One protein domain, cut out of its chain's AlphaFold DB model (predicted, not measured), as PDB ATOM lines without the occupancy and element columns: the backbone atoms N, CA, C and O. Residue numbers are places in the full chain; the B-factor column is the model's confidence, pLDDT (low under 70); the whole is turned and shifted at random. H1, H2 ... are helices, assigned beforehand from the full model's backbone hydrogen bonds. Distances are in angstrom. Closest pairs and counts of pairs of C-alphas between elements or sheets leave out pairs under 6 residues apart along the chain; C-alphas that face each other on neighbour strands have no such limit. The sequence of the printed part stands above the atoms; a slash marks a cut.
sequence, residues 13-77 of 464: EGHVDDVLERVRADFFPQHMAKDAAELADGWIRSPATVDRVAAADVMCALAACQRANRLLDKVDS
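This is residues 13 to 77 of the 464 residues of the protein "SQHop_cyclase_C domain-containing protein" of Planctomycetes bacterium (UniProt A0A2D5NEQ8). One long helix, H4, runs along the length of an elongated body, and three shorter helices pack on it: H1 crosses it steeply near its middle, the small H2 packs beside that crossing, and H3 slants away from its first half. The link from H3 to H4 turns the backbone round at one end, where residues 44 to 49 stick out. The printed part has 65 residues with four named helices, in the order H1, H2, H3, H4, and no named strand; the class is all helix. It is only just loose, close to compact, with a radius of gyration of the C-alphas of 13.0 A and spans of 42 by 22 by 18 A.

H1, residues 13 to 21, begins at C-alpha 13 (223.026, 273.146, 197.333) and is 12.3 A long. H2, residues 29 to 32, measures 5.0 A. H3, residues 34 to 45, measures 16.7 A. H4, residues 52 to 76, runs 35.8 A from C-alpha 52 (237.320, 286.822, 188.449) to C-alpha 76 (203.699, 274.998, 192.045).

H4 is the hub, touching three helices. With residues 60 to 68 alone it touches H1, at a steep tilt of 58 degrees, the same way; their closest C-alphas, of Val 16 and Ala 64, are 4.8 A apart. With residues 65 to 69 alone it touches H2, closest at the C-alphas of Pro 29 and Cys 65, 5.0 A. Residues 36 to 40 of H3 alone touch residues 55 to 62 of H4, at a steep tilt of 50 degrees, opposite ways; the closest C-alphas are those of Ala 36 and Val 58, 5.4 A. H1 and H2 only just touch, with 3 pairs of C-alphas within 8 A, the closest being Val 19 and Pro 29 at 6.5 A. H2 and H3 meet only through their link, and H1 and H3 are apart. In H1, H3 and H4 every O i to N i+4 pair is within hydrogen-bond range; H2 is too short for such a pair.

The two C-alphas farthest apart, of Ala 48 and Ser 77, are 42.3 A apart. The printed part has no cut. The link from H2 to H3 is tight, the other two are short, and no link is long. The mean pLDDT of the printed part is 87.7, and residues 75 to 77 are under 70.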
ATOM      1  N   GLU A  13     224.358 273.441 196.787       89.62
ATOM      2  CA  GLU A  13     223.026 273.146 197.333       89.62
ATOM      3  C   GLU A  13     222.725 274.003 198.574       89.62
ATOM      4  O   GLU A  13     221.633 274.545 198.667       89.62
ATOM      5  N   GLY A  14     223.712 274.261 199.444       89.94
ATOM      6  CA  GLY A  14     223.552 275.209 200.555       89.94
ATOM      7  C   GLY A  14     223.182 276.624 200.088       89.94
ATOM      8  O   GLY A  14     222.302 277.254 200.661       89.94
ATOM      9  N   HIS A  15     223.765 277.097 198.982       89.75
ATOM     10  CA  HIS A  15     223.363 278.375 198.380       89.75
ATOM     11  C   HIS A  15     221.942 278.359 197.798       89.75
ATOM     12  O   HIS A  15     221.289 279.399 197.756       89.75
ATOM     13  N   VAL A  16     221.464 277.212 197.309       92.88
ATOM     14  CA  VAL A  16     220.083 277.062 196.825       92.88
ATOM     15  C   VAL A  16     219.107 277.087 197.999       92.88
ATOM     16  O   VAL A  16     218.095 277.783 197.916       92.88
ATOM     17  N   ASP A  17     219.428 276.388 199.086       91.88
ATOM     18  CA  ASP A  17     218.618 276.352 200.306       91.88
ATOM     19  C   ASP A  17     218.507 277.750 200.935       91.88
ATOM     20  O   ASP A  17     217.395 278.209 201.196       91.88
ATOM     21  N   ASP A  18     219.613 278.497 201.036       91.44
ATOM     22  CA  ASP A  18     219.623 279.890 201.514       91.44
ATOM     23  C   ASP A  18     218.703 280.809 200.687       91.44
ATOM     24  O   ASP A  18     218.061 281.724 201.213       91.44
ATOM     25  N   VAL A  19     218.652 280.603 199.365       93.31
ATOM     26  CA  VAL A  19     217.745 281.351 198.487       93.31
ATOM     27  C   VAL A  19     216.299 280.967 198.782       93.31
ATOM     28  O   VAL A  19     215.464 281.860 198.911       93.31
ATOM     29  N   LEU A  20     216.002 279.670 198.901       91.69
ATOM     30  CA  LEU A  20     214.655 279.160 199.169       91.69
ATOM     31  C   LEU A  20     214.117 279.615 200.533       91.69
ATOM     32  O   LEU A  20     212.965 280.032 200.611       91.69
ATOM     33  N   GLU A  21     214.940 279.620 201.584       92.56
ATOM     34  CA  GLU A  21     214.555 280.085 202.927       92.56
ATOM     35  C   GLU A  21     214.157 281.566 202.962       92.56
ATOM     36  O   GLU A  21     213.365 282.001 203.801       92.56
ATOM     37  N   ARG A  22     214.699 282.363 202.039       90.62
ATOM     38  CA  ARG A  22     214.428 283.801 201.946       90.62
ATOM     39  C   ARG A  22     213.217 284.129 201.076       90.62
ATOM     40  O   ARG A  22     212.859 285.307 200.994       90.62
ATOM     41  N   VAL A  23     212.613 283.138 200.417       90.00
ATOM     42  CA  VAL A  23     211.435 283.337 199.564       90.00
ATOM     43  C   VAL A  23     210.235 283.734 200.418       90.00
ATOM     44  O   VAL A  23     209.923 283.102 201.425       90.00
ATOM     45  N   ARG A  24     209.543 284.793 200.000       90.00
ATOM     46  CA  ARG A  24     208.286 285.271 200.594       90.00
ATOM     47  C   ARG A  24     207.298 285.632 199.491       90.00
ATOM     48  O   ARG A  24     207.699 285.782 198.341       90.00
ATOM     49  N   ALA A  25     206.029 285.827 199.851       72.12
ATOM     50  CA  ALA A  25     204.958 286.177 198.908       72.12
ATOM     51  C   ALA A  25     205.258 287.429 198.056       72.12
ATOM     52  O   ALA A  25     204.763 287.552 196.943       72.12
ATOM     53  N   ASP A  26     206.087 288.341 198.563       77.12
ATOM     54  CA  ASP A  26     206.517 289.579 197.911       77.12
ATOM     55  C   ASP A  26     207.989 289.554 197.456       77.12
ATOM     56  O   ASP A  26     208.491 290.538 196.914       77.12
ATOM     57  N   PHE A  27     208.719 288.456 197.688       83.56
ATOM     58  CA  PHE A  27     210.175 288.428 197.559       83.56
ATOM     59  C   PHE A  27     210.697 287.073 197.061       83.56
ATOM     60  O   PHE A  27     211.025 286.172 197.824       83.56
ATOM     61  N   PHE A  28     210.775 286.952 195.738       90.50
ATOM     62  CA  PHE A  28     211.230 285.770 194.993       90.50
ATOM     63  C   PHE A  28     212.722 285.794 194.592       90.50
ATOM     64  O   PHE A  28     213.341 286.864 194.630       90.50
ATOM     65  N   PRO A  29     213.302 284.663 194.133       94.19
ATOM     66  CA  PRO A  29     214.722 284.572 193.774       94.19
ATOM     67  C   PRO A  29     215.203 285.604 192.741       94.19
ATOM     68  O   PRO A  29     216.335 286.070 192.831       94.19
ATOM     69  N   GLN A  30     214.360 286.047 191.799       87.50
ATOM     70  CA  GLN A  30     214.717 287.113 190.849       87.50
ATOM     71  C   GLN A  30     214.999 288.466 191.521       87.50
ATOM     72  O   GLN A  30     215.816 289.235 191.022       87.50
ATOM     73  N   HIS A  31     214.377 288.748 192.670       91.12
ATOM     74  CA  HIS A  31     214.662 289.961 193.437       91.12
ATOM     75  C   HIS A  31     216.006 289.854 194.157       91.12
ATOM     76  O   HIS A  31     216.742 290.833 194.233       91.12
ATOM     77  N   MET A  32     216.354 288.656 194.635       91.12
ATOM     78  CA  MET A  32     217.654 288.378 195.256       91.12
ATOM     79  C   MET A  32     218.797 288.427 194.236       91.12
ATOM     80  O   MET A  32     219.911 288.814 194.573       91.12
ATOM     81  N   ALA A  33     218.506 288.066 192.986       91.50
ATOM     82  CA  ALA A  33     219.457 288.053 191.883       91.50
ATOM     83  C   ALA A  33     219.705 289.429 191.241       91.50
ATOM     84  O   ALA A  33     220.598 289.532 190.402       91.50
ATOM     85  N   LYS A  34     218.939 290.473 191.594       91.50
ATOM     86  CA  LYS A  34     218.950 291.767 190.892       91.50
ATOM     87  C   LYS A  34     220.344 292.399 190.827       91.50
ATOM     88  O   LYS A  34     220.845 292.648 189.735       91.50
ATOM     89  N   ASP A  35     220.990 292.588 191.974       89.69
ATOM     90  CA  ASP A  35     222.304 293.245 192.043       89.69
ATOM     91  C   ASP A  35     223.389 292.409 191.339       89.69
ATOM     92  O   ASP A  35     224.267 292.938 190.656       89.69
ATOM     93  N   ALA A  36     223.296 291.079 191.449       90.88
ATOM     94  CA  ALA A  36     224.191 290.146 190.767       90.88
ATOM     95  C   ALA A  36     224.015 290.200 189.237       90.88
ATOM     96  O   ALA A  36     225.000 290.159 188.499       90.88
ATOM     97  N   ALA A  37     222.778 290.337 188.754       89.88
ATOM     98  CA  ALA A  37     222.473 290.492 187.336       89.88
ATOM     99  C   ALA A  37     222.974 291.840 186.791       89.88
ATOM    100  O   ALA A  37     223.591 291.874 185.729       89.88
ATOM    101  N   GLU A  38     222.797 292.934 187.539       91.25
ATOM    102  CA  GLU A  38     223.303 294.260 187.160       91.25
ATOM    103  C   GLU A  38     224.840 294.282 187.054       91.25
ATOM    104  O   GLU A  38     225.394 294.843 186.101       91.25
ATOM    105  N   LEU A  39     225.537 293.618 187.984       90.56
ATOM    106  CA  LEU A  39     226.993 293.449 187.943       90.56
ATOM    107  C   LEU A  39     227.447 292.603 186.746       90.56
ATOM    108  O   LEU A  39     228.368 293.003 186.027       90.56
ATOM    109  N   ALA A  40     226.780 291.473 186.491       89.75
ATOM    110  CA  ALA A  40     227.067 290.620 185.339       89.75
ATOM    111  C   ALA A  40     226.886 291.375 184.008       89.75
ATOM    112  O   ALA A  40     227.760 291.322 183.139       89.75
ATOM    113  N   ASP A  41     225.812 292.155 183.873       89.50
ATOM    114  CA  ASP A  41     225.557 292.997 182.700       89.50
ATOM    115  C   ASP A  41     226.597 294.113 182.529       89.50
ATOM    116  O   ASP A  41     226.928 294.504 181.403       89.50
ATOM    117  N   GLY A  42     227.116 294.656 183.634       89.38
ATOM    118  CA  GLY A  42     228.223 295.612 183.622       89.38
ATOM    119  C   GLY A  42     229.502 294.997 183.049       89.38
ATOM    120  O   GLY A  42     230.152 295.589 182.185       89.38
ATOM    121  N   TRP A  43     229.823 293.771 183.459       91.44
ATOM    122  CA  TRP A  43     230.976 293.022 182.966       91.44
ATOM    123  C   TRP A  43     230.857 292.588 181.507       91.44
ATOM    124  O   TRP A  43     231.840 292.668 180.773       91.44
ATOM    125  N   ILE A  44     229.662 292.204 181.052       87.31
ATOM    126  CA  ILE A  44     229.408 291.910 179.632       87.31
ATOM    127  C   ILE A  44     229.708 293.144 178.768       87.31
ATOM    128  O   ILE A  44     230.321 293.032 177.705       87.31
ATOM    129  N   ARG A  45     229.321 294.336 179.240       90.69
ATOM    130  CA  ARG A  45     229.561 295.610 178.546       90.69
ATOM    131  C   ARG A  45     231.003 296.101 178.648       90.69
ATOM    132  O   ARG A  45     231.428 296.910 177.826       90.69
ATOM    133  N   SER A  46     231.760 295.664 179.648       89.44
ATOM    134  CA  SER A  46     233.149 296.083 179.871       89.44
ATOM    135  C   SER A  46     234.010 294.928 180.395       89.44
ATOM    136  O   SER A  46     234.396 294.919 181.560       89.44
ATOM    137  N   PRO A  47     234.401 293.965 179.539       84.56
ATOM    138  CA  PRO A  47     235.089 292.748 179.985       84.56
ATOM    139  C   PRO A  47     236.446 292.982 180.671       84.56
ATOM    140  O   PRO A  47     236.937 292.126 181.401       84.56
ATOM    141  N   ALA A  48     237.065 294.145 180.449       87.38
ATOM    142  CA  ALA A  48     238.329 294.524 181.080       87.38
ATOM    143  C   ALA A  48     238.200 294.844 182.584       87.38
ATOM    144  O   ALA A  48     239.219 294.923 183.264       87.38
ATOM    145  N   THR A  49     236.981 295.030 183.104       85.31
ATOM    146  CA  THR A  49     236.716 295.357 184.519       85.31
ATOM    147  C   THR A  49     236.293 294.142 185.351       85.31
ATOM    148  O   THR A  49     235.902 294.295 186.508       85.31
ATOM    149  N   VAL A  50     236.362 292.937 184.777       89.38
ATOM    150  CA  VAL A  50     235.945 291.696 185.440       89.38
ATOM    151  C   VAL A  50     236.933 291.312 186.535       89.38
ATOM    152  O   VAL A  50     238.064 290.907 186.256       89.38
ATOM    153  N   ASP A  51     236.467 291.349 187.780       91.19
ATOM    154  CA  ASP A  51     237.105 290.632 188.878       91.19
ATOM    155  C   ASP A  51     236.653 289.167 188.830       91.19
ATOM    156  O   ASP A  51     235.469 288.858 188.939       91.19
ATOM    157  N   ARG A  52     237.605 288.250 188.640       86.38
ATOM    158  CA  ARG A  52     237.320 286.822 188.449       86.38
ATOM    159  C   ARG A  52     236.779 286.137 189.701       86.38
ATOM    160  O   ARG A  52     236.053 285.159 189.556       86.38
ATOM    161  N   VAL A  53     237.144 286.613 190.892       88.00
ATOM    162  CA  VAL A  53     236.647 286.042 192.152       88.00
ATOM    163  C   VAL A  53     235.203 286.485 192.352       88.00
ATOM    164  O   VAL A  53     234.321 285.641 192.470       88.00
ATOM    165  N   ALA A  54     234.941 287.789 192.223       87.00
ATOM    166  CA  ALA A  54     233.581 288.321 192.292       87.00
ATOM    167  C   ALA A  54     232.671 287.737 191.195       87.00
ATOM    168  O   ALA A  54     231.490 287.491 191.429       87.00
ATOM    169  N   ALA A  55     233.208 287.477 189.999       87.81
ATOM    170  CA  ALA A  55     232.454 286.855 188.916       87.81
ATOM    171  C   ALA A  55     232.045 285.411 189.220       87.81
ATOM    172  O   ALA A  55     230.954 285.000 188.825       87.81
ATOM    173  N   ALA A  56     232.882 284.649 189.929       88.44
ATOM    174  CA  ALA A  56     232.525 283.307 190.373       88.44
ATOM    175  C   ALA A  56     231.359 283.355 191.375       88.44
ATOM    176  O   ALA A  56     230.376 282.640 191.184       88.44
ATOM    177  N   ASP A  57     231.418 284.260 192.354       88.69
ATOM    178  CA  ASP A  57     230.360 284.438 193.358       88.69
ATOM    179  C   ASP A  57     229.037 284.886 192.721       88.69
ATOM    180  O   ASP A  57     227.979 284.323 193.004       88.69
ATOM    181  N   VAL A  58     229.093 285.847 191.790       91.62
ATOM    182  CA  VAL A  58     227.926 286.315 191.024       91.62
ATOM    183  C   VAL A  58     227.317 285.182 190.198       91.62
ATOM    184  O   VAL A  58     226.099 285.005 190.213       91.62
ATOM    185  N   MET A  59     228.128 284.376 189.507       89.81
ATOM    186  CA  MET A  59     227.605 283.233 188.750       89.81
ATOM    187  C   MET A  59     226.982 282.174 189.662       89.81
ATOM    188  O   MET A  59     225.923 281.644 189.324       89.81
ATOM    189  N   CYS A  60     227.590 281.886 190.814       91.00
ATOM    190  CA  CYS A  60     227.020 280.982 191.811       91.00
ATOM    191  C   CYS A  60     225.674 281.496 192.336       91.00
ATOM    192  O   CYS A  60     224.714 280.728 192.364       91.00
ATOM    193  N   ALA A  61     225.563 282.788 192.660       90.81
ATOM    194  CA  ALA A  61     224.320 283.404 193.124       90.81
ATOM    195  C   ALA A  61     223.208 283.353 192.060       90.81
ATOM    196  O   ALA A  61     222.077 282.962 192.358       90.81
ATOM    197  N   LEU A  62     223.529 283.685 190.804       92.62
ATOM    198  CA  LEU A  62     222.580 283.617 189.687       92.62
ATOM    199  C   LEU A  62     222.124 282.177 189.415       92.62
ATOM    200  O   LEU A  62     220.930 281.926 189.235       92.62
ATOM    201  N   ALA A  63     223.053 281.217 189.424       93.81
ATOM    202  CA  ALA A  63     222.749 279.805 189.220       93.81
ATOM    203  C   ALA A  63     221.910 279.220 190.369       93.81
ATOM    204  O   ALA A  63     220.975 278.459 190.108       93.81
ATOM    205  N   ALA A  64     222.195 279.602 191.617       93.69
ATOM    206  CA  ALA A  64     221.412 279.203 192.782       93.69
ATOM    207  C   ALA A  64     219.986 279.769 192.713       93.69
ATOM    208  O   ALA A  64     219.024 279.015 192.851       93.69
ATOM    209  N   CYS A  65     219.825 281.054 192.368       93.88
ATOM    210  CA  CYS A  65     218.508 281.669 192.170       93.88
ATOM    211  C   CYS A  65     217.716 281.009 191.034       93.88
ATOM    212  O   CYS A  65     216.525 280.737 191.178       93.88
ATOM    213  N   GLN A  66     218.371 280.683 189.917       93.81
ATOM    214  CA  GLN A  66     217.726 279.965 188.817       93.81
ATOM    215  C   GLN A  66     217.303 278.547 189.226       93.81
ATOM    216  O   GLN A  66     216.236 278.071 188.826       93.81
ATOM    217  N   ARG A  67     218.134 277.848 190.004       93.94
ATOM    218  CA  ARG A  67     217.818 276.516 190.525       93.94
ATOM    219  C   ARG A  67     216.651 276.569 191.512       93.94
ATOM    220  O   ARG A  67     215.750 275.747 191.368       93.94
ATOM    221  N   ALA A  68     216.639 277.538 192.424       91.19
ATOM    222  CA  ALA A  68     215.541 277.786 193.350       91.19
ATOM    223  C   ALA A  68     214.232 278.082 192.602       91.19
ATOM    224  O   ALA A  68     213.235 277.422 192.871       91.19
ATOM    225  N   ASN A  69     214.249 278.949 191.579       90.69
ATOM    226  CA  ASN A  69     213.084 279.191 190.716       90.69
ATOM    227  C   ASN A  69     212.537 277.894 190.110       90.69
ATOM    228  O   ASN A  69     211.356 277.607 190.235       90.69
ATOM    229  N   ARG A  70     213.401 277.039 189.552       88.00
ATOM    230  CA  ARG A  70     212.966 275.743 188.998       88.00
ATOM    231  C   ARG A  70     212.398 274.784 190.046       88.00
ATOM    232  O   ARG A  70     211.670 273.864 189.677       88.00
ATOM    233  N   LEU A  71     212.803 274.902 191.310       87.88
ATOM    234  CA  LEU A  71     212.253 274.106 192.407       87.88
ATOM    235  C   LEU A  71     210.893 274.656 192.840       87.88
ATOM    236  O   LEU A  71     209.970 273.865 192.992       87.88
ATOM    237  N   LEU A  72     210.746 275.979 192.934       83.94
ATOM    238  CA  LEU A  72     209.460 276.640 193.174       83.94
ATOM    239  C   LEU A  72     208.457 276.317 192.058       83.94
ATOM    240  O   LEU A  72     207.377 275.831 192.358       83.94
ATOM    241  N   ASP A  73     208.857 276.413 190.785       79.00
ATOM    242  CA  ASP A  73     208.031 276.020 189.629       79.00
ATOM    243  C   ASP A  73     207.592 274.544 189.704       79.00
ATOM    244  O   ASP A  73     206.507 274.157 189.263       79.00
ATOM    245  N   LYS A  74     208.455 273.674 190.248       74.69
ATOM    246  CA  LYS A  74     208.138 272.255 190.465       74.69
ATOM    247  C   LYS A  74     207.157 272.049 191.608       74.69
ATOM    248  O   LYS A  74     206.319 271.166 191.494       74.69
ATOM    249  N   VAL A  75     207.263 272.824 192.683       68.31
ATOM    250  CA  VAL A  75     206.325 272.775 193.809       68.31
ATOM    251  C   VAL A  75     204.968 273.343 193.390       68.31
ATOM    252  O   VAL A  75     203.965 272.689 193.646       68.31
ATOM    253  N   ASP A  76     204.928 274.445 192.640       58.34
ATOM    254  CA  ASP A  76     203.699 274.998 192.045       58.34
ATOM    255  C   ASP A  76     203.050 274.032 191.046       58.34
ATOM    256  O   ASP A  76     201.830 273.940 190.958       58.34
ATOM    257  N   SER A  77     203.849 273.261 190.301       48.47
ATOM    258  CA  SER A  77     203.318 272.216 189.413       48.47
ATOM    259  C   SER A  77     202.988 270.894 190.120       48.47
ATOM    260  O   SER A  77     202.360 270.027 189.504       48.47
TER     261      SER A  77